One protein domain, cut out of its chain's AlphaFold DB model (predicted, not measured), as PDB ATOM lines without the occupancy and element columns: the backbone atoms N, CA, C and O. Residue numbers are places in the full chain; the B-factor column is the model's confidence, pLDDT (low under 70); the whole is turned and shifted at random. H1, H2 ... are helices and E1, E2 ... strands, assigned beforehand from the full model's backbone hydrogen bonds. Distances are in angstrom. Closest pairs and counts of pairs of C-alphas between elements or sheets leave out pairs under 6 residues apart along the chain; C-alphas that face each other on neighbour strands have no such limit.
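Overview. This is residues 3 to 171 of the 556 residues of an uncharacterized protein of Streptomyces hawaiiensis (UniProt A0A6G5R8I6). A twisted sheet of five strands has the long helix H1 lying slantwise over one face, while a small sheet of three strands, E2 E7 E6, covers one end of its other face, the two sheets only partly face to face. H2 turns off from the end of H1 at a corner, and residues 56 to 61, in the long loop between E4 and E5, stick out. The 169 printed residues hold eight named strands followed by two named helices, class mixed; the sheets run E1 E8 E5 E4 E3 and E2 E7 E6, both antiparallel. The whole is only just compact, close to loose, with a radius of gyration of the C-alphas of 18.3 A and spans of 56 by 45 by 31 A.

Arrangement. Begin at edge strand E1, residues 9 to 15. Its antiparallel neighbour is E8, residues 115 to 124, with N 10 and O 120 within hydrogen-bond range at 2.8 A. Next comes E5, residues 74 to 84, with N 78 and O 121 at 2.9 A. Then find E4, residues 43 to 49, with N 77 and O 46 at 2.8 A, and edge strand E3, residues 35 to 40, with N 38 and O 45 at 3.0 A. E3, E4 and E5 form a meander, each strand the antiparallel neighbour of the one before. In the smaller sheet, E2, residues 22 to 26, pairs with E7, residues 107 to 113, through N 24 and O 110 at 2.9 A; E7 forms a hairpin with E6, residues 89 to 93, where N 91 and O 109 are 2.9 A apart. The sheets make a sandwich, two sheets face to face, their facing parts 9.2 A centre to centre. H1, residues 137 to 154, is on the larger sheet at a height of 7.8 A, making two layers, helix on sheet. It lies over E8 and E5; its closest C-alphas to E8 are Ala 144 and Ala 121, 5.0 A. On the local plane it stands at 32 degrees to E8, only just slantwise. H2, residues 156 to 171, only grazes that sheet with residues 156 to 160. It is close to H1 but not clearly touching, about perpendicular at 82 degrees; their closest C-alphas are Ala 151 and Leu 159, 6.6 A. Every O i to N i+4 pair is within hydrogen-bond range in H1, and 11 of 12 in H2.

Along the chain. Find C-alpha 9 at (197.874, 202.436, 150.279), where E1 begins. E5 runs 34.2 A from C-alpha 74 at (197.734, 189.354, 163.519), and E8 runs 30.4 A. H1 measures 26.1 A; H2 covers 21.7 A, ending at C-alpha 171, (205.279, 220.582, 152.968).

Size, cuts and confidence. The farthest C-alphas, Pro 19 and Gln 69, are 57.6 A apart. The printed part has no cut; its long links are E4 to E5, E6 to E7 and E8 to H1. Look for pLDDT under 70 at residues 58 to 62, 66 to 70 and 96 to 103.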
ATOM      1  N   ALA A   3     203.245 206.642 149.084       97.75
ATOM      2  CA  ALA A   3     202.417 206.122 150.172       97.75
ATOM      3  C   ALA A   3     201.332 207.167 150.468       97.75
ATOM      4  O   ALA A   3     201.619 208.263 150.948       97.75
ATOM      5  N   SER A   4     200.092 206.877 150.083       97.00
ATOM      6  CA  SER A   4     198.978 207.821 150.174       97.00
ATOM      7  C   SER A   4     198.300 207.717 151.535       97.00
ATOM      8  O   SER A   4     197.523 206.790 151.751       97.00
ATOM      9  N   ALA A   5     198.519 208.700 152.412       93.50
ATOM     10  CA  ALA A   5     197.880 208.757 153.727       93.50
ATOM     11  C   ALA A   5     196.342 208.754 153.628       93.50
ATOM     12  O   ALA A   5     195.711 207.887 154.223       93.50
ATOM     13  N   GLY A   6     195.722 209.614 152.811       92.19
ATOM     14  CA  GLY A   6     194.256 209.669 152.694       92.19
ATOM     15  C   GLY A   6     193.582 208.444 152.059       92.19
ATOM     16  O   GLY A   6     192.362 208.339 152.093       92.19
ATOM     17  N   HIS A   7     194.356 207.510 151.493       95.94
ATOM     18  CA  HIS A   7     193.829 206.285 150.866       95.94
ATOM     19  C   HIS A   7     194.412 205.006 151.475       95.94
ATOM     20  O   HIS A   7     194.042 203.922 151.051       95.94
ATOM     21  N   GLN A   8     195.329 205.126 152.442       96.62
ATOM     22  CA  GLN A   8     195.901 204.012 153.203       96.62
ATOM     23  C   GLN A   8     196.563 202.925 152.333       96.62
ATOM     24  O   GLN A   8     196.553 201.742 152.666       96.62
ATOM     25  N   VAL A   9     197.186 203.335 151.220       98.06
ATOM     26  CA  VAL A   9     197.874 202.436 150.279       98.06
ATOM     27  C   VAL A   9     199.268 202.929 149.909       98.06
ATOM     28  O   VAL A   9     199.522 204.129 149.772       98.06
ATOM     29  N   ILE A  10     200.161 201.982 149.652       98.56
ATOM     30  CA  ILE A  10     201.394 202.188 148.895       98.56
ATOM     31  C   ILE A  10     201.091 201.899 147.423       98.56
ATOM     32  O   ILE A  10     200.458 200.895 147.109       98.56
ATOM     33  N   ALA A  11     201.559 202.755 146.515       98.31
ATOM     34  CA  ALA A  11     201.403 202.562 145.076       98.31
ATOM     35  C   ALA A  11     202.726 202.743 144.320       98.31
ATOM     36  O   ALA A  11     203.470 203.709 144.527       98.31
ATOM     37  N   VAL A  12     203.012 201.827 143.398       98.19
ATOM     38  CA  VAL A  12     204.189 201.843 142.523       98.19
ATOM     39  C   VAL A  12     203.716 201.781 141.077       98.19
ATOM     40  O   VAL A  12     203.112 200.800 140.667       98.19
ATOM     41  N   ARG A  13     204.010 202.824 140.302       98.00
ATOM     42  CA  ARG A  13     203.788 202.855 138.856       98.00
ATOM     43  C   ARG A  13     205.084 202.503 138.133       98.00
ATOM     44  O   ARG A  13     206.116 203.101 138.435       98.00
ATOM     45  N   LEU A  14     204.998 201.557 137.206       97.44
ATOM     46  CA  LEU A  14     206.037 201.159 136.261       97.44
ATOM     47  C   LEU A  14     205.475 201.352 134.849       97.44
ATOM     48  O   LEU A  14     204.336 200.965 134.598       97.44
ATOM     49  N   GLU A  15     206.244 201.943 133.944       96.81
ATOM     50  CA  GLU A  15     205.820 202.222 132.569       96.81
ATOM     51  C   GLU A  15     207.006 202.127 131.608       96.81
ATOM     52  O   GLU A  15     208.154 202.294 132.021       96.81
ATOM     53  N   THR A  16     206.713 201.819 130.347       96.31
ATOM     54  CA  THR A  16     207.688 201.750 129.255       96.31
ATOM     55  C   THR A  16     207.160 202.504 128.040       96.31
ATOM     56  O   THR A  16     205.950 202.590 127.834       96.31
ATOM     57  N   ASP A  17     208.067 203.031 127.227       95.62
ATOM     58  CA  ASP A  17     207.783 203.552 125.890       95.62
ATOM     59  C   ASP A  17     208.003 202.501 124.784       95.62
ATOM     60  O   ASP A  17     207.706 202.766 123.619       95.62
ATOM     61  N   ASP A  18     208.468 201.296 125.139       94.19
ATOM     62  CA  ASP A  18     208.597 200.164 124.217       94.19
ATOM     63  C   ASP A  18     207.208 199.655 123.765       94.19
ATOM     64  O   ASP A  18     206.429 199.178 124.600       94.19
ATOM     65  N   PRO A  19     206.887 199.681 122.454       89.56
ATOM     66  CA  PRO A  19     205.621 199.168 121.927       89.56
ATOM     67  C   PRO A  19     205.371 197.677 122.199       89.56
ATOM     68  O   PRO A  19     204.221 197.242 122.164       89.56
ATOM     69  N   ALA A  20     206.418 196.884 122.455       91.50
ATOM     70  CA  ALA A  20     206.285 195.479 122.843       91.50
ATOM     71  C   ALA A  20     205.797 195.298 124.296       91.50
ATOM     72  O   ALA A  20     205.451 194.184 124.703       91.50
ATOM     73  N   GLY A  21     205.759 196.381 125.077       95.50
ATOM     74  CA  GLY A  21     205.492 196.351 126.506       95.50
ATOM     75  C   GLY A  21     206.635 195.714 127.300       95.50
ATOM     76  O   GLY A  21     207.710 195.413 126.787       95.50
ATOM     77  N   PHE A  22     206.401 195.491 128.590       97.19
ATOM     78  CA  PHE A  22     207.338 194.807 129.477       97.19
ATOM     79  C   PHE A  22     206.649 193.702 130.279       97.19
ATOM     80  O   PHE A  22     205.425 193.533 130.267       97.19
ATOM     81  N   GLY A  23     207.464 192.915 130.982       96.00
ATOM     82  CA  GLY A  23     206.998 191.947 131.962       96.00
ATOM     83  C   GLY A  23     207.608 192.202 133.333       96.00
ATOM     84  O   GLY A  23     208.762 192.612 133.438       96.00
ATOM     85  N   VAL A  24     206.840 191.934 134.386       95.81
ATOM     86  CA  VAL A  24     207.306 192.001 135.774       95.81
ATOM     87  C   VAL A  24     206.781 190.806 136.563       95.81
ATOM     88  O   VAL A  24     205.644 190.378 136.375       95.81
ATOM     89  N   ASP A  25     207.625 190.262 137.436       94.88
ATOM     90  CA  ASP A  25     207.257 189.226 138.398       94.88
ATOM     91  C   ASP A  25     207.208 189.845 139.793       94.88
ATOM     92  O   ASP A  25     208.221 190.312 140.315       94.88
ATOM     93  N   LEU A  26     206.022 189.851 140.397       94.75
ATOM     94  CA  LEU A  26     205.784 190.431 141.714       94.75
ATOM     95  C   LEU A  26     205.631 189.319 142.752       94.75
ATOM     96  O   LEU A  26     204.946 188.321 142.520       94.75
ATOM     97  N   ARG A  27     206.281 189.495 143.905       93.31
ATOM     98  CA  ARG A  27     206.258 188.549 145.028       93.31
ATOM     99  C   ARG A  27     206.192 189.310 146.345       93.31
ATOM    100  O   ARG A  27     206.799 190.371 146.476       93.31
ATOM    101  N   LEU A  28     205.507 188.731 147.326       92.94
ATOM    102  CA  LEU A  28     205.606 189.140 148.726       92.94
ATOM    103  C   LEU A  28     206.617 188.237 149.440       92.94
ATOM    104  O   LEU A  28     206.804 187.080 149.068       92.94
ATOM    105  N   SER A  29     207.290 188.768 150.456       91.00
ATOM    106  CA  SER A  29     208.180 187.997 151.327       91.00
ATOM    107  C   SER A  29     208.229 188.631 152.712       91.00
ATOM    108  O   SER A  29     207.913 189.811 152.866       91.00
ATOM    109  N   THR A  30     208.593 187.849 153.726       89.31
ATOM    110  CA  THR A  30     208.691 188.334 155.104       89.31
ATOM    111  C   THR A  30     209.739 187.547 155.888       89.31
ATOM    112  O   THR A  30     209.864 186.340 155.683       89.31
ATOM    113  N   PRO A  31     210.488 188.189 156.804       86.00
ATOM    114  CA  PRO A  31     211.352 187.474 157.739       86.00
ATOM    115  C   PRO A  31     210.560 186.791 158.872       86.00
ATOM    116  O   PRO A  31     211.138 186.027 159.646       86.00
ATOM    117  N   GLN A  32     209.256 187.069 159.006       85.00
ATOM    118  CA  GLN A  32     208.409 186.484 160.047       85.00
ATOM    119  C   GLN A  32     208.215 184.979 159.829       85.00
ATOM    120  O   GLN A  32     207.893 184.539 158.730       85.00
ATOM    121  N   ARG A  33     208.361 184.185 160.900       82.00
ATOM    122  CA  ARG A  33     208.283 182.714 160.822       82.00
ATOM    123  C   ARG A  33     206.860 182.172 160.681       82.00
ATOM    124  O   ARG A  33     206.677 181.102 160.116       82.00
ATOM    125  N   ARG A  34     205.862 182.875 161.228       86.50
ATOM    126  CA  ARG A  34     204.446 182.479 161.171       86.50
ATOM    127  C   ARG A  34     203.727 183.345 160.151       86.50
ATOM    128  O   ARG A  34     203.087 184.329 160.516       86.50
ATOM    129  N   ALA A  35     203.891 182.997 158.884       90.56
ATOM    130  CA  ALA A  35     203.261 183.694 157.780       90.56
ATOM    131  C   ALA A  35     202.803 182.720 156.694       90.56
ATOM    132  O   ALA A  35     203.405 181.669 156.486       90.56
ATOM    133  N   GLU A  36     201.754 183.116 155.992       93.19
ATOM    134  CA  GLU A  36     201.221 182.458 154.810       93.19
ATOM    135  C   GLU A  36     201.181 183.481 153.677       93.19
ATOM    136  O   GLU A  36     200.791 184.632 153.883       93.19
ATOM    137  N   ILE A  37     201.585 183.065 152.478       94.62
ATOM    138  CA  ILE A  37     201.455 183.871 151.266       94.62
ATOM    139  C   ILE A  37     200.656 183.053 150.267       94.62
ATOM    140  O   ILE A  37     201.071 181.956 149.893       94.62
ATOM    141  N   ARG A  38     199.515 183.585 149.830       94.50
ATOM    142  CA  ARG A  38     198.588 182.873 148.948       94.50
ATOM    143  C   ARG A  38     198.010 183.783 147.866       94.50
ATOM    144  O   ARG A  38     197.984 185.005 148.046       94.50
ATOM    145  N   PRO A  39     197.539 183.215 146.744       94.88
ATOM    146  CA  PRO A  39     196.690 183.952 145.824       94.88
ATOM    147  C   PRO A  39     195.418 184.404 146.546       94.88
ATOM    148  O   PRO A  39     194.842 183.666 147.345       94.88
ATOM    149  N   GLU A  40     194.979 185.615 146.248       94.69
ATOM    150  CA  GLU A  40     193.737 186.192 146.753       94.69
ATOM    151  C   GLU A  40     193.150 186.977 145.590       94.69
ATOM    152  O   GLU A  40     193.767 187.956 145.188       94.69
ATOM    153  N   GLY A  41     192.021 186.567 145.008       88.19
ATOM    154  CA  GLY A  41     191.494 187.187 143.783       88.19
ATOM    155  C   GLY A  41     192.544 187.319 142.665       88.19
ATOM    156  O   GLY A  41     193.207 186.351 142.304       88.19
ATOM    157  N   ASP A  42     192.711 188.533 142.142       86.88
ATOM    158  CA  ASP A  42     193.661 188.939 141.096       86.88
ATOM    159  C   ASP A  42     195.018 189.437 141.642       86.88
ATOM    160  O   ASP A  42     195.733 190.205 140.997       86.88
ATOM    161  N   GLY A  43     195.403 189.017 142.849       95.00
ATOM    162  CA  GLY A  43     196.700 189.372 143.417       95.00
ATOM    163  C   GLY A  43     197.152 188.447 144.539       95.00
ATOM    164  O   GLY A  43     196.766 187.281 144.590       95.00
ATOM    165  N   LEU A  44     198.003 188.960 145.431       97.19
ATOM    166  CA  LEU A  44     198.675 188.165 146.463       97.19
ATOM    167  C   LEU A  44     198.360 188.700 147.857       97.19
ATOM    168  O   LEU A  44     198.518 189.895 148.102       97.19
ATOM    169  N   ALA A  45     197.979 187.815 148.772       97.56
ATOM    170  CA  ALA A  45     197.835 188.128 150.187       97.56
ATOM    171  C   ALA A  45     199.012 187.552 150.980       97.56
ATOM    172  O   ALA A  45     199.475 186.446 150.704       97.56
ATOM    173  N   LEU A  46     199.471 188.297 151.982       97.31
ATOM    174  CA  LEU A  46     200.391 187.841 153.015       97.31
ATOM    175  C   LEU A  46     199.695 187.992 154.361       97.31
ATOM    176  O   LEU A  46     199.384 189.108 154.764       97.31
ATOM    177  N   LEU A  47     199.469 186.884 155.053       96.56
ATOM    178  CA  LEU A  47     198.880 186.841 156.388       96.56
ATOM    179  C   LEU A  47     199.976 186.436 157.366       96.56
ATOM    180  O   LEU A  47     200.757 185.535 157.072       96.56
ATOM    181  N   LEU A  48     200.067 187.086 158.525       93.12
ATOM    182  CA  LEU A  48     201.081 186.735 159.516       93.12
ATOM    183  C   LEU A  48     200.602 186.878 160.958       93.12
ATOM    184  O   LEU A  48     199.676 187.628 161.275       93.12
ATOM    185  N   ALA A  49     201.307 186.176 161.841       90.19
ATOM    186  CA  ALA A  49     201.278 186.365 163.280       90.19
ATOM    187  C   ALA A  49     202.618 186.951 163.743       90.19
ATOM    188  O   ALA A  49     203.679 186.379 163.483       90.19
ATOM    189  N   ALA A  50     202.566 188.091 164.433       90.38
ATOM    190  CA  ALA A  50     203.743 188.697 165.043       90.38
ATOM    191  C   ALA A  50     204.311 187.795 166.161       90.38
ATOM    192  O   ALA A  50     203.563 187.006 166.748       90.38
ATOM    193  N   PRO A  51     205.608 187.906 166.501       88.12
ATOM    194  CA  PRO A  51     206.147 187.263 167.693       88.12
ATOM    195  C   PRO A  51     205.400 187.718 168.955       88.12
ATOM    196  O   PRO A  51     205.017 188.881 169.065       88.12
ATOM    197  N   ARG A  52     205.245 186.823 169.939       84.38
ATOM    198  CA  ARG A  52     204.687 187.168 171.259       84.38
ATOM    199  C   ARG A  52     205.651 188.036 172.061       84.38
ATOM    200  O   ARG A  52     205.226 188.885 172.834       84.38
ATOM    201  N   HIS A  53     206.944 187.765 171.932       86.00
ATOM    202  CA  HIS A  53     207.980 188.469 172.666       86.00
ATOM    203  C   HIS A  53     209.253 188.513 171.830       86.00
ATOM    204  O   HIS A  53     209.681 187.500 171.272       86.00
ATOM    205  N   VAL A  54     209.871 189.686 171.785       86.12
ATOM    206  CA  VAL A  54     211.193 189.913 171.206       86.12
ATOM    207  C   VAL A  54     212.086 190.345 172.364       86.12
ATOM    208  O   VAL A  54     211.800 191.341 173.024       86.12
ATOM    209  N   VAL A  55     213.121 189.562 172.681       77.75
ATOM    210  CA  VAL A  55     214.082 189.958 173.721       77.75
ATOM    211  C   VAL A  55     214.753 191.275 173.314       77.75
ATOM    212  O   VAL A  55     215.087 191.437 172.140       77.75
ATOM    213  N   PRO A  56     214.987 192.191 174.274       73.81
ATOM    214  CA  PRO A  56     215.668 193.439 173.994       73.81
ATOM    215  C   PRO A  56     217.017 193.260 173.296       73.81
ATOM    216  O   PRO A  56     217.811 192.377 173.640       73.81
ATOM    217  N   TRP A  57     217.287 194.151 172.346       70.94
ATOM    218  CA  TRP A  57     218.605 194.309 171.732       70.94
ATOM    219  C   TRP A  57     219.727 194.378 172.796       70.94
ATOM    220  O   TRP A  57     219.507 194.970 173.856       70.94
ATOM    221  N   PRO A  58     220.929 193.805 172.550       66.25
ATOM    222  CA  PRO A  58     221.432 193.237 171.289       66.25
ATOM    223  C   PRO A  58     221.114 191.760 171.042       66.25
ATOM    224  O   PRO A  58     221.587 191.198 170.052       66.25
ATOM    225  N   ARG A  59     220.340 191.107 171.911       67.12
ATOM    226  CA  ARG A  59     220.086 189.668 171.787       67.12
ATOM    227  C   ARG A  59     219.181 189.368 170.590       67.12
ATOM    228  O   ARG A  59     218.084 189.903 170.485       67.12
ATOM    229  N   GLN A  60     219.642 188.492 169.697       62.78
ATOM    230  CA  GLN A  60     218.881 188.035 168.522       62.78
ATOM    231  C   GLN A  60     218.296 186.625 168.690       62.78
ATOM    232  O   GLN A  60     217.461 186.197 167.896       62.78
ATOM    233  N   ASP A  61     218.714 185.905 169.729       65.31
ATOM    234  CA  ASP A  61     218.355 184.520 170.048       65.31
ATOM    235  C   ASP A  61     217.045 184.386 170.849       65.31
ATOM    236  O   ASP A  61     216.597 183.279 171.137       65.31
ATOM    237  N   GLY A  62     216.397 185.504 171.182       67.31
ATOM    238  CA  GLY A  62     215.273 185.562 172.118       67.31
ATOM    239  C   GLY A  62     213.919 185.941 171.514       67.31
ATOM    240  O   GLY A  62     213.166 186.689 172.136       67.31
ATOM    241  N   VAL A  63     213.600 185.483 170.303       73.62
ATOM    242  CA  VAL A  63     212.271 185.712 169.712       73.62
ATOM    243  C   VAL A  63     211.361 184.515 169.984       73.62
ATOM    244  O   VAL A  63     211.593 183.420 169.471       73.62
ATOM    245  N   THR A  64     210.302 184.733 170.763       77.38
ATOM    246  CA  THR A  64     209.328 183.696 171.131       77.38
ATOM    247  C   THR A  64     208.051 183.854 170.308       77.38
ATOM    248  O   THR A  64     207.394 184.896 170.358       77.38
ATOM    249  N   PHE A  65     207.685 182.809 169.559       71.12
ATOM    250  CA  PHE A  65     206.564 182.818 168.607       71.12
ATOM    251  C   PHE A  65     205.302 182.040 169.073       71.12
ATOM    252  O   PHE A  65     204.276 182.160 168.403       71.12
ATOM    253  N   GLU A  66     205.323 181.281 170.189       63.34
ATOM    254  CA  GLU A  66     204.186 180.430 170.636       63.34
ATOM    255  C   GLU A  66     203.949 180.342 172.159       63.34
ATOM    256  O   GLU A  66     204.905 180.289 172.932       63.34
ATOM    257  N   ASP A  67     202.664 180.330 172.563       52.41
ATOM    258  CA  ASP A  67     201.891 179.131 172.982       52.41
ATOM    259  C   ASP A  67     200.376 179.334 172.659       52.41
ATOM    260  O   ASP A  67     199.990 180.421 172.216       52.41
ATOM    261  N   ASP A  68     199.525 178.316 172.864       53.75
ATOM    262  CA  ASP A  68     198.063 178.331 172.613       53.75
ATOM    263  C   ASP A  68     197.238 179.166 173.622       53.75
ATOM    264  O   ASP A  68     196.013 179.264 173.505       53.75
ATOM    265  N   GLN A  69     197.875 179.756 174.636       54.09
ATOM    266  CA  GLN A  69     197.230 180.453 175.755       54.09
ATOM    267  C   GLN A  69     197.262 181.982 175.637       54.09
ATOM    268  O   GLN A  69     196.431 182.647 176.257       54.09
ATOM    269  N   VAL A  70     198.168 182.565 174.836       63.16
ATOM    270  CA  VAL A  70     198.254 184.026 174.632       63.16
ATOM    271  C   VAL A  70     198.303 184.379 173.146       63.16
ATOM    272  O   VAL A  70     199.263 184.068 172.440       63.16
ATOM    273  N   ARG A  71     197.274 185.087 172.662       73.44
ATOM    274  CA  ARG A  71     197.177 185.516 171.258       73.44
ATOM    275  C   ARG A  71     198.261 186.543 170.915       73.44
ATOM    276  O   ARG A  71     198.471 187.506 171.644       73.44
ATOM    277  N   SER A  72     198.934 186.350 169.782       86.25
ATOM    278  CA  SER A  72     199.832 187.350 169.184       86.25
ATOM    279  C   SER A  72     199.064 188.236 168.208       86.25
ATOM    280  O   SER A  72     198.127 187.768 167.557       86.25
ATOM    281  N   MET A  73     199.501 189.480 168.026       92.69
ATOM    282  CA  MET A  73     198.908 190.363 167.022       92.69
ATOM    283  C   MET A  73     198.973 189.742 165.622       92.69
ATOM    284  O   MET A  73     200.007 189.216 165.200       92.69
ATOM    285  N   ARG A  74     197.845 189.784 164.914       94.44
ATOM    286  CA  ARG A  74     197.734 189.354 163.519       94.44
ATOM    287  C   ARG A  74     197.908 190.542 162.585       94.44
ATOM    288  O   ARG A  74     197.652 191.680 162.971       94.44
ATOM    289  N   ALA A  75     198.354 190.278 161.367       97.00
ATOM    290  CA  ALA A  75     198.434 191.281 160.319       97.00
ATOM    291  C   ALA A  75     198.200 190.651 158.950       97.00
ATOM    292  O   ALA A  75     198.417 189.452 158.760       97.00
ATOM    293  N   ALA A  76     197.786 191.482 158.001       98.06
ATOM    294  CA  ALA A  76     197.674 191.113 156.607       98.06
ATOM    295  C   ALA A  76     198.183 192.240 155.707       98.06
ATOM    296  O   ALA A  76     197.973 193.422 155.987       98.06
ATOM    297  N   ALA A  77     198.830 191.859 154.615       98.19
ATOM    298  CA  ALA A  77     199.132 192.722 153.491       98.19
ATOM    299  C   ALA A  77     198.467 192.152 152.239       98.19
ATOM    300  O   ALA A  77     198.511 190.943 152.010       98.19
ATOM    301  N   LEU A  78     197.879 193.014 151.419       98.38
ATOM    302  CA  LEU A  78     197.301 192.636 150.137       98.38
ATOM    303  C   LEU A  78     197.999 193.411 149.027       98.38
ATOM    304  O   LEU A  78     198.196 194.618 149.145       98.38
ATOM    305  N   LEU A  79     198.373 192.709 147.961       98.06
ATOM    306  CA  LEU A  79     198.939 193.262 146.738       98.06
ATOM    307  C   LEU A  79     197.952 193.070 145.587       98.06
ATOM    308  O   LEU A  79     197.427 191.972 145.375       98.06
ATOM    309  N   ARG A  80     197.737 194.137 144.818       97.25
ATOM    310  CA  ARG A  80     196.923 194.166 143.595       97.25
ATOM    311  C   ARG A  80     197.644 194.904 142.481       97.25
ATOM    312  O   ARG A  80     198.511 195.736 142.749       97.25
ATOM    313  N   VAL A  81     197.267 194.623 141.238       97.12
ATOM    314  CA  VAL A  81     197.811 195.310 140.065       97.12
ATOM    315  C   VAL A  81     196.702 195.845 139.170       97.12
ATOM    316  O   VAL A  81     195.679 195.202 138.981       97.12
ATOM    317  N   SER A  82     196.931 197.013 138.581       96.88
ATOM    318  CA  SER A  82     196.216 197.467 137.387       96.88
ATOM    319  C   SER A  82     197.199 197.507 136.229       96.88
ATOM    320  O   SER A  82     198.318 197.996 136.396       96.88
ATOM    321  N   VAL A  83     196.792 196.992 135.072       96.88
ATOM    322  CA  VAL A  83     197.643 196.887 133.883       96.88
ATOM    323  C   VAL A  83     197.040 197.665 132.723       96.88
ATOM    324  O   VAL A  83     195.822 197.740 132.582       96.88
ATOM    325  N   GLU A  84     197.904 198.245 131.901       96.25
ATOM    326  CA  GLU A  84     197.552 198.953 130.671       96.25
ATOM    327  C   GLU A  84     198.344 198.349 129.507       96.25
ATOM    328  O   GLU A  84     199.524 198.030 129.669       96.25
ATOM    329  N   GLY A  85     197.710 198.207 128.341       93.44
ATOM    330  CA  GLY A  85     198.297 197.635 127.124       93.44
ATOM    331  C   GLY A  85     197.437 196.512 126.538       93.44
ATOM    332  O   GLY A  85     196.938 195.663 127.270       93.44
ATOM    333  N   ASP A  86     197.279 196.491 125.214       89.50
ATOM    334  CA  ASP A  86     196.377 195.549 124.525       89.50
ATOM    335  C   ASP A  86     196.819 194.082 124.653       89.50
ATOM    336  O   ASP A  86     195.995 193.171 124.624       89.50
ATOM    337  N   ALA A  87     198.126 193.851 124.815       90.56
ATOM    338  CA  ALA A  87     198.718 192.533 125.028       90.56
ATOM    339  C   ALA A  87     198.941 192.204 126.517       90.56
ATOM    340  O   ALA A  87     199.601 191.209 126.826       90.56
ATOM    341  N   ALA A  88     198.433 193.035 127.437       94.56
ATOM    342  CA  ALA A  88     198.686 192.869 128.858       94.56
ATOM    343  C   ALA A  88     197.983 191.621 129.410       94.56
ATOM    344  O   ALA A  88     196.771 191.452 129.266       94.56
ATOM    345  N   SER A  89     198.732 190.766 130.102       94.62
ATOM    346  CA  SER A  89     198.190 189.624 130.837       94.62
ATOM    347  C   SER A  89     198.725 189.573 132.261       94.62
ATOM    348  O   SER A  89     199.842 190.015 132.542       94.62
ATOM    349  N   VAL A  90     197.903 189.040 133.168       95.38
ATOM    350  CA  VAL A  90     198.240 188.822 134.576       95.38
ATOM    351  C   VAL A  90     197.942 187.368 134.908       95.38
ATOM    352  O   VAL A  90     196.815 186.907 134.741       95.38
ATOM    353  N   GLU A  91     198.952 186.646 135.374       94.50
ATOM    354  CA  GLU A  91     198.844 185.239 135.751       94.50
ATOM    355  C   GLU A  91     199.485 185.010 137.114       94.50
ATOM    356  O   GLU A  91     200.611 185.444 137.366       94.50
ATOM    357  N   THR A  92     198.806 184.263 137.978       93.44
ATOM    358  CA  THR A  92     199.408 183.765 139.214       93.44
ATOM    359  C   THR A  92     200.064 182.418 138.948       93.44
ATOM    360  O   THR A  92     199.442 181.513 138.396       93.44
ATOM    361  N   ARG A  93     201.333 182.284 139.333       89.56
ATOM    362  CA  ARG A  93     202.136 181.071 139.159       89.56
ATOM    363  C   ARG A  93     202.590 180.548 140.510       89.56
ATOM    364  O   ARG A  93     202.971 181.333 141.379       89.56
ATOM    365  N   ASP A  94     202.602 179.230 140.661       82.62
ATOM    366  CA  ASP A  94     203.154 178.591 141.851       82.62
ATOM    367  C   ASP A  94     204.659 178.858 141.980       82.62
ATOM    368  O   ASP A  94     205.381 179.040 140.992       82.62
ATOM    369  N   ALA A  95     205.143 178.900 143.220       70.25
ATOM    370  CA  ALA A  95     206.550 179.143 143.498       70.25
ATOM    371  C   ALA A  95     207.415 177.951 143.058       70.25
ATOM    372  O   ALA A  95     207.177 176.811 143.459       70.25
ATOM    373  N   ALA A  96     208.492 178.215 142.317       58.12
ATOM    374  CA  ALA A  96     209.559 177.239 142.115       58.12
ATOM    375  C   ALA A  96     210.525 177.266 143.321       58.12
ATOM    376  O   ALA A  96     211.555 177.935 143.279       58.12
ATOM    377  N   GLY A  97     210.181 176.559 144.404       59.91
ATOM    378  CA  GLY A  97     211.042 176.358 145.583       59.91
ATOM    379  C   GLY A  97     210.730 177.246 146.805       59.91
ATOM    380  O   GLY A  97     209.866 178.120 146.735       59.91
ATOM    381  N   PRO A  98     211.400 177.008 147.954       55.38
ATOM    382  CA  PRO A  98     211.163 177.767 149.184       55.38
ATOM    383  C   PRO A  98     211.628 179.226 149.034       55.38
ATOM    384  O   PRO A  98     212.744 179.487 148.585       55.38
ATOM    385  N   GLY A  99     210.769 180.180 149.407       58.81
ATOM    386  CA  GLY A  99     211.077 181.611 149.387       58.81
ATOM    387  C   GLY A  99     211.951 182.066 150.561       58.81
ATOM    388  O   GLY A  99     212.362 181.277 151.418       58.81
ATOM    389  N   ALA A 100     212.242 183.371 150.617       55.00
ATOM    390  CA  ALA A 100     212.958 183.975 151.741       55.00
ATOM    391  C   ALA A 100     212.196 183.734 153.060       55.00
ATOM    392  O   ALA A 100     210.982 183.912 153.115       55.00
ATOM    393  N   GLY A 101     212.901 183.298 154.110       58.69
ATOM    394  CA  GLY A 101     212.283 182.922 155.391       58.69
ATOM    395  C   GLY A 101     211.649 181.523 155.422       58.69
ATOM    396  O   GLY A 101     211.058 181.156 156.432       58.69
ATOM    397  N   GLY A 102     211.782 180.728 154.351       64.12
ATOM    398  CA  GLY A 102     211.252 179.361 154.268       64.12
ATOM    399  C   GLY A 102     209.778 179.271 153.859       64.12
ATOM    400  O   GLY A 102     209.253 178.167 153.738       64.12
ATOM    401  N   VAL A 103     209.116 180.405 153.605       66.69
ATOM    402  CA  VAL A 103     207.725 180.464 153.134       66.69
ATOM    403  C   VAL A 103     207.715 180.420 151.604       66.69
ATOM    404  O   VAL A 103     208.308 181.275 150.947       66.69
ATOM    405  N   SER A 104     207.075 179.404 151.021       72.12
ATOM    406  CA  SER A 104     206.817 179.345 149.573       72.12
ATOM    407  C   SER A 104     205.856 180.471 149.184       72.12
ATOM    408  O   SER A 104     204.837 180.651 149.849       72.12
ATOM    409  N   ALA A 105     206.179 181.241 148.143       80.75
ATOM    410  CA  ALA A 105     205.406 182.417 147.750       80.75
ATOM    411  C   ALA A 105     205.031 182.356 146.260       80.75
ATOM    412  O   ALA A 105     205.943 182.355 145.422       80.75
ATOM    413  N   PRO A 106     203.732 182.327 145.904       91.19
ATOM    414  CA  PRO A 106     203.304 182.452 144.515       91.19
ATOM    415  C   PRO A 106     203.824 183.749 143.885       91.19
ATOM    416  O   PRO A 106     204.139 184.733 144.562       91.19
ATOM    417  N   VAL A 107     203.903 183.741 142.560       93.06
ATOM    418  CA  VAL A 107     204.372 184.865 141.752       93.06
ATOM    419  C   VAL A 107     203.205 185.418 140.963       93.06
ATOM    420  O   VAL A 107     202.535 184.670 140.257       93.06
ATOM    421  N   LEU A 108     202.995 186.728 141.035       94.88
ATOM    422  CA  LEU A 108     202.080 187.426 140.141       94.88
ATOM    423  C   LEU A 108     202.884 187.914 138.931       94.88
ATOM    424  O   LEU A 108     203.669 188.859 139.034       94.88
ATOM    425  N   ALA A 109     202.742 187.215 137.809       95.56
ATOM    426  CA  ALA A 109     203.450 187.488 136.569       95.56
ATOM    427  C   ALA A 109     202.599 188.390 135.672       95.56
ATOM    428  O   ALA A 109     201.525 187.997 135.223       95.56
ATOM    429  N   VAL A 110     203.103 189.587 135.380       96.31
ATOM    430  CA  VAL A 110     202.511 190.513 134.410       96.31
ATOM    431  C   VAL A 110     203.338 190.485 133.130       96.31
ATOM    432  O   VAL A 110     204.569 190.506 133.210       96.31
ATOM    433  N   ARG A 111     202.708 190.410 131.956       96.38
ATOM    434  CA  ARG A 111     203.383 190.366 130.643       96.38
ATOM    435  C   ARG A 111     202.699 191.291 129.644       96.38
ATOM    436  O   ARG A 111     201.511 191.534 129.786       96.38
ATOM    437  N   GLY A 112     203.449 191.783 128.653       95.88
ATOM    438  CA  GLY A 112     202.920 192.586 127.541       95.88
ATOM    439  C   GLY A 112     202.290 193.921 127.955       95.88
ATOM    440  O   GLY A 112     201.492 194.475 127.205       95.88
ATOM    441  N   ALA A 113     202.602 194.420 129.155       97.31
ATOM    442  CA  ALA A 113     202.010 195.644 129.680       97.31
ATOM    443  C   ALA A 113     202.803 196.869 129.208       97.31
ATOM    444  O   ALA A 113     204.027 196.889 129.303       97.31
ATOM    445  N   ALA A 114     202.110 197.907 128.749       97.44
ATOM    446  CA  ALA A 114     202.679 199.241 128.562       97.44
ATOM    447  C   ALA A 114     202.911 199.926 129.917       97.44
ATOM    448  O   ALA A 114     203.887 200.654 130.107       97.44
ATOM    449  N   ALA A 115     202.041 199.648 130.893       97.75
ATOM    450  CA  ALA A 115     202.224 200.110 132.255       97.75
ATOM    451  C   ALA A 115     201.565 199.201 133.296       97.75
ATOM    452  O   ALA A 115     200.561 198.537 133.037       97.75
ATOM    453  N   VAL A 116     202.134 199.200 134.501       98.06
ATOM    454  CA  VAL A 116     201.659 198.443 135.660       98.06
ATOM    455  C   VAL A 116     201.623 199.365 136.869       98.06
ATOM    456  O   VAL A 116     202.633 199.966 137.236       98.06
ATOM    457  N   THR A 117     200.469 199.455 137.523       98.25
ATOM    458  CA  THR A 117     200.344 200.079 138.843       98.25
ATOM    459  C   THR A 117     200.157 198.992 139.888       98.25
ATOM    460  O   THR A 117     199.125 198.330 139.914       98.25
ATOM    461  N   VAL A 118     201.151 198.818 140.753       98.31
ATOM    462  CA  VAL A 118     201.094 197.931 141.917       98.31
ATOM    463  C   VAL A 118     200.535 198.715 143.095       98.31
ATOM    464  O   VAL A 118     201.051 199.787 143.410       98.31
ATOM    465  N   TYR A 119     199.526 198.172 143.763       98.50
ATOM    466  CA  TYR A 119     198.948 198.726 144.981       98.50
ATOM    467  C   TYR A 119     199.132 197.743 146.133       98.50
ATOM    468  O   TYR A 119     198.953 196.537 145.956       98.50
ATOM    469  N   ILE A 120     199.481 198.260 147.310       98.56
ATOM    470  CA  ILE A 120     199.689 197.473 148.526       98.56
ATOM    471  C   ILE A 120     198.971 198.161 149.691       98.56
ATOM    472  O   ILE A 120     199.239 199.331 149.963       98.56
ATOM    473  N   ALA A 121     198.104 197.435 150.395       98.38
ATOM    474  CA  ALA A 121     197.552 197.849 151.688       98.38
ATOM    475  C   ALA A 121     197.991 196.880 152.779       98.38
ATOM    476  O   ALA A 121     198.165 195.687 152.525       98.38
ATOM    477  N   ILE A 122     198.171 197.401 153.992       97.81
ATOM    478  CA  ILE A 122     198.627 196.638 155.154       97.81
ATOM    479  C   ILE A 122     197.767 197.026 156.353       97.81
ATOM    480  O   ILE A 122     197.615 198.210 156.654       97.81
ATOM    481  N   ARG A 123     197.239 196.027 157.061       97.50
ATOM    482  CA  ARG A 123     196.463 196.208 158.291       97.50
ATOM    483  C   ARG A 123     196.903 195.225 159.361       97.50
ATOM    484  O   ARG A 123     197.363 194.123 159.065       97.50
ATOM    485  N   THR A 124     196.757 195.638 160.614       96.75
ATOM    486  CA  THR A 124     197.031 194.797 161.782       96.75
ATOM    487  C   THR A 124     195.785 194.669 162.643       96.75
ATOM    488  O   THR A 124     194.846 195.456 162.535       96.75
ATOM    489  N   GLY A 125     195.801 193.677 163.526       95.62
ATOM    490  CA  GLY A 125     194.774 193.456 164.528       95.62
ATOM    491  C   GLY A 125     194.901 194.358 165.756       95.62
ATOM    492  O   GLY A 125     194.233 194.081 166.749       95.62
ATOM    493  N   PHE A 126     195.771 195.377 165.732       95.31
ATOM    494  CA  PHE A 126     195.912 196.327 166.834       95.31
ATOM    495  C   PHE A 126     194.611 197.111 167.025       95.31
ATOM    496  O   PHE A 126     194.095 197.703 166.079       95.31
ATOM    497  N   ALA A 127     194.085 197.098 168.247       93.06
ATOM    498  CA  ALA A 127     192.816 197.733 168.602       93.06
ATOM    499  C   ALA A 127     192.969 198.778 169.725       93.06
ATOM    500  O   ALA A 127     191.969 199.215 170.285       93.06
ATOM    501  N   GLY A 128     194.208 199.155 170.053       93.31
ATOM    502  CA  GLY A 128     194.554 200.014 171.186       93.31
ATOM    503  C   GLY A 128     195.516 199.324 172.153       93.31
ATOM    504  O   GLY A 128     195.612 198.094 172.179       93.31
ATOM    505  N   TRP A 129     196.231 200.117 172.950       93.31
ATOM    506  CA  TRP A 129     197.231 199.627 173.906       93.31
ATOM    507  C   TRP A 129     196.610 198.775 175.027       93.31
ATOM    508  O   TRP A 129     197.238 197.840 175.519       93.31
ATOM    509  N   ASN A 130     195.360 199.069 175.403       92.88
ATOM    510  CA  ASN A 130     194.613 198.405 176.475       92.88
ATOM    511  C   ASN A 130     193.697 197.269 175.981       92.88
ATOM    512  O   ASN A 130     192.942 196.696 176.770       92.88
ATOM    513  N   ALA A 131     193.754 196.927 174.693       92.12
ATOM    514  CA  ALA A 131     192.944 195.872 174.104       92.12
ATOM    515  C   ALA A 131     193.792 194.619 173.828       92.12
ATOM    516  O   ALA A 131     194.876 194.715 173.246       92.12
ATOM    517  N   PRO A 132     193.310 193.411 174.182       88.88
ATOM    518  CA  PRO A 132     193.997 192.190 173.791       88.88
ATOM    519  C   PRO A 132     193.992 192.046 172.257       88.88
ATOM    520  O   PRO A 132     192.984 192.366 171.620       88.88
ATOM    521  N   PRO A 133     195.061 191.501 171.645       88.44
ATOM    522  CA  PRO A 133     195.131 191.263 170.200       88.44
ATOM    523  C   PRO A 133     194.217 190.096 169.789       88.44
ATOM    524  O   PRO A 133     194.655 188.960 169.596       88.44
ATOM    525  N   SER A 134     192.915 190.362 169.704       88.94
ATOM    526  CA  SER A 134     191.880 189.351 169.472       88.94
ATOM    527  C   SER A 134     191.546 189.131 167.997       88.94
ATOM    528  O   SER A 134     191.087 188.040 167.665       88.94
ATOM    529  N   ARG A 135     191.797 190.124 167.134       93.12
ATOM    530  CA  ARG A 135     191.439 190.101 165.706       93.12
ATOM    531  C   ARG A 135     192.241 189.067 164.916       93.12
ATOM    532  O   ARG A 135     193.455 188.940 165.095       93.12
ATOM    533  N   GLU A 136     191.572 188.387 163.991       93.88
ATOM    534  CA  GLU A 136     192.189 187.402 163.102       93.88
ATOM    535  C   GLU A 136     192.845 188.045 161.869       93.88
ATOM    536  O   GLU A 136     192.495 189.148 161.435       93.88
ATOM    537  N   ALA A 137     193.798 187.333 161.258       95.44
ATOM    538  CA  ALA A 137     194.493 187.813 160.059       95.44
ATOM    539  C   ALA A 137     193.533 188.023 158.873       95.44
ATOM    540  O   ALA A 137     193.698 188.974 158.114       95.44
ATOM    541  N   GLU A 138     192.486 187.204 158.761       97.19
ATOM    542  CA  GLU A 138     191.441 187.353 157.739       97.19
ATOM    543  C   GLU A 138     190.610 188.632 157.920       97.19
ATOM    544  O   GLU A 138     190.163 189.247 156.954       97.19
ATOM    545  N   GLU A 139     190.424 189.095 159.156       97.50
ATOM    546  CA  GLU A 139     189.775 190.384 159.400       97.50
ATOM    547  C   GLU A 139     190.664 191.537 158.940       97.50
ATOM    548  O   GLU A 139     190.184 192.455 158.282       97.50
ATOM    549  N   CYS A 140     191.968 191.448 159.215       98.06
ATOM    550  CA  CYS A 140     192.950 192.416 158.730       98.06
ATOM    551  C   CYS A 140     192.999 192.437 157.193       98.06
ATOM    552  O   CYS A 140     193.121 193.500 156.589       98.06
ATOM    553  N   LEU A 141     192.887 191.267 156.551       98.50
ATOM    554  CA  LEU A 141     192.880 191.147 155.095       98.50
ATOM    555  C   LEU A 141     191.655 191.832 154.481       98.50
ATOM    556  O   LEU A 141     191.795 192.530 153.477       98.50
ATOM    557  N   ARG A 142     190.474 191.683 155.097       98.25
ATOM    558  CA  ARG A 142     189.250 192.376 154.658       98.25
ATOM    559  C   ARG A 142     189.388 193.895 154.733       98.25
ATOM    560  O   ARG A 142     189.006 194.569 153.779       98.25
ATOM    561  N   ASP A 143     189.976 194.423 155.805       97.88
ATOM    562  CA  ASP A 143     190.228 195.863 155.932       97.88
ATOM    563  C   ASP A 143     191.210 196.351 154.851       97.88
ATOM    564  O   ASP A 143     190.931 197.321 154.150       97.88
ATOM    565  N   ALA A 144     192.322 195.631 154.645       98.31
ATOM    566  CA  ALA A 144     193.299 195.964 153.606       98.31
ATOM    567  C   ALA A 144     192.690 195.900 152.190       98.31
ATOM    568  O   ALA A 144     193.013 196.717 151.327       98.31
ATOM    569  N   ALA A 145     191.782 194.951 151.943       98.19
ATOM    570  CA  ALA A 145     191.041 194.859 150.689       98.19
ATOM    571  C   ALA A 145     190.098 196.050 150.477       98.19
ATOM    572  O   ALA A 145     189.994 196.542 149.352       98.19
ATOM    573  N   ALA A 146     189.450 196.543 151.537       97.69
ATOM    574  CA  ALA A 146     188.590 197.721 151.466       97.69
ATOM    575  C   ALA A 146     189.384 198.991 151.112       97.69
ATOM    576  O   ALA A 146     188.968 199.733 150.219       97.69
ATOM    577  N   ASP A 147     190.554 199.201 151.730       97.12
ATOM    578  CA  ASP A 147     191.446 200.323 151.396       97.12
ATOM    579  C   ASP A 147     191.882 200.275 149.921       97.12
ATOM    580  O   ASP A 147     191.806 201.266 149.186       97.12
ATOM    581  N   LEU A 148     192.291 199.089 149.454       97.12
ATOM    582  CA  LEU A 148     192.714 198.883 148.070       97.12
ATOM    583  C   LEU A 148     191.596 199.104 147.063       97.12
ATOM    584  O   LEU A 148     191.848 199.714 146.026       97.12
ATOM    585  N   ALA A 149     190.381 198.630 147.341       96.88
ATOM    586  CA  ALA A 149     189.258 198.758 146.417       96.88
ATOM    587  C   ALA A 149     188.987 200.229 146.064       96.88
ATOM    588  O   ALA A 149     188.782 200.561 144.894       96.88
ATOM    589  N   VAL A 150     189.074 201.123 147.055       96.44
ATOM    590  CA  VAL A 150     188.929 202.572 146.857       96.44
ATOM    591  C   VAL A 150     190.061 203.128 145.987       96.44
ATOM    592  O   VAL A 150     189.804 203.872 145.039       96.44
ATOM    593  N   ALA A 151     191.313 202.766 146.280       96.31
ATOM    594  CA  ALA A 151     192.475 203.271 145.548       96.31
ATOM    595  C   ALA A 151     192.542 202.768 144.094       96.31
ATOM    596  O   ALA A 151     192.855 203.541 143.188       96.31
ATOM    597  N   VAL A 152     192.220 201.493 143.866       96.75
ATOM    598  CA  VAL A 152     192.185 200.876 142.534       96.75
ATOM    599  C   VAL A 152     191.081 201.504 141.685       96.75
ATOM    600  O   VAL A 152     191.346 201.886 140.547       96.75
ATOM    601  N   ALA A 153     189.878 201.690 142.242       97.19
ATOM    602  CA  ALA A 153     188.765 202.331 141.537       97.19
ATOM    603  C   ALA A 153     189.060 203.791 141.152       97.19
ATOM    604  O   ALA A 153     188.563 204.280 140.139       97.19
ATOM    605  N   LEU A 154     189.879 204.489 141.943       97.06
ATOM    606  CA  LEU A 154     190.307 205.855 141.653       97.06
ATOM    607  C   LEU A 154     191.307 205.925 140.484       97.06
ATOM    608  O   LEU A 154     191.313 206.902 139.733       97.06
ATOM    609  N   GLY A 155     192.154 204.904 140.338       96.75
ATOM    610  CA  GLY A 155     193.214 204.843 139.337       96.75
ATOM    611  C   GLY A 155     194.427 205.733 139.650       96.75
ATOM    612  O   GLY A 155     194.373 206.684 140.437       96.75
ATOM    613  N   TRP A 156     195.557 205.436 138.998       97.69
ATOM    614  CA  TRP A 156     196.848 206.079 139.273       97.69
ATOM    615  C   TRP A 156     196.848 207.614 139.138       97.69
ATOM    616  O   TRP A 156     197.336 208.271 140.064       97.69
ATOM    617  N   PRO A 157     196.310 208.227 138.060       97.69
ATOM    618  CA  PRO A 157     196.393 209.677 137.890       97.69
ATOM    619  C   PRO A 157     195.707 210.446 139.024       97.69
ATOM    620  O   PRO A 157     196.283 211.386 139.577       97.69
ATOM    621  N   ALA A 158     194.506 210.014 139.415       98.31
ATOM    622  CA  ALA A 158     193.739 210.664 140.469       98.31
ATOM    623  C   ALA A 158     194.294 210.350 141.870       98.31
ATOM    624  O   ALA A 158     194.377 211.264 142.693       98.31
ATOM    625  N   LEU A 159     194.765 209.121 142.129       98.50
ATOM    626  CA  LEU A 159     195.453 208.782 143.382       98.50
ATOM    627  C   LEU A 159     196.706 209.645 143.581       98.50
ATOM    628  O   LEU A 159     196.890 210.245 144.641       98.50
ATOM    629  N   ARG A 160     197.546 209.764 142.544       98.38
ATOM    630  CA  ARG A 160     198.748 210.605 142.574       98.38
ATOM    631  C   ARG A 160     198.398 212.074 142.792       98.38
ATOM    632  O   ARG A 160     199.060 212.730 143.590       98.38
ATOM    633  N   ALA A 161     197.378 212.592 142.106       98.50
ATOM    634  CA  ALA A 161     196.950 213.980 142.267       98.50
ATOM    635  C   ALA A 161     196.505 214.274 143.708       98.50
ATOM    636  O   ALA A 161     196.970 215.248 144.296       98.50
ATOM    637  N   ARG A 162     195.679 213.404 144.309       98.19
ATOM    638  CA  ARG A 162     195.240 213.562 145.706       98.19
ATOM    639  C   ARG A 162     196.399 213.463 146.695       98.19
ATOM    640  O   ARG A 162     196.522 214.329 147.556       98.19
ATOM    641  N   HIS A 163     197.287 212.481 146.522       98.12
ATOM    642  CA  HIS A 163     198.497 212.358 147.338       98.12
ATOM    643  C   HIS A 163     199.357 213.630 147.283       98.12
ATOM    644  O   HIS A 163     199.793 214.123 148.320       98.12
ATOM    645  N   LEU A 164     199.580 214.186 146.086       98.19
ATOM    646  CA  LEU A 164     200.353 215.418 145.929       98.19
ATOM    647  C   LEU A 164     199.678 216.612 146.601       98.19
ATOM    648  O   LEU A 164     200.378 217.406 147.221       98.19
ATOM    649  N   THR A 165     198.353 216.736 146.506       98.06
ATOM    650  CA  THR A 165     197.601 217.789 147.202       98.06
ATOM    651  C   THR A 165     197.773 217.684 148.717       98.06
ATOM    652  O   THR A 165     198.134 218.672 149.349       98.06
ATOM    653  N   GLU A 166     197.587 216.494 149.297       96.69
ATOM    654  CA  GLU A 166     197.764 216.267 150.740       96.69
ATOM    655  C   GLU A 166     199.202 216.530 151.199       96.69
ATOM    656  O   GLU A 166     199.428 217.189 152.211       96.69
ATOM    657  N   HIS A 167     200.188 216.033 150.451       97.44
ATOM    658  CA  HIS A 167     201.599 216.217 150.778       97.44
ATOM    659  C   HIS A 167     202.009 217.694 150.701       97.44
ATOM    660  O   HIS A 167     202.659 218.206 151.613       97.44
ATOM    661  N   ARG A 168     201.605 218.406 149.640       97.56
ATOM    662  CA  ARG A 168     201.873 219.845 149.475       97.56
ATOM    663  C   ARG A 168     201.207 220.684 150.554       97.56
ATOM    664  O   ARG A 168     201.829 221.618 151.044       97.56
ATOM    665  N   ALA A 169     200.001 220.316 150.988       97.88
ATOM    666  CA  ALA A 169     199.309 221.019 152.066       97.88
ATOM    667  C   ALA A 169     200.110 221.053 153.380       97.88
ATOM    668  O   ALA A 169     199.912 221.978 154.163       97.88
ATOM    669  N   LEU A 170     201.015 220.092 153.611       97.88
ATOM    670  CA  LEU A 170     201.937 220.062 154.754       97.88
ATOM    671  C   LEU A 170     203.307 220.671 154.421       97.88
ATOM    672  O   LEU A 170     203.855 221.477 155.179       97.88
ATOM    673  N   MET A 171     203.885 220.274 153.287       97.81
ATOM    674  CA  MET A 171     205.279 220.582 152.968       97.81
ATOM    675  C   MET A 171     205.482 221.991 152.411       97.81
ATOM    676  O   MET A 171     206.508 222.595 152.712       97.81
TER     677      MET A 171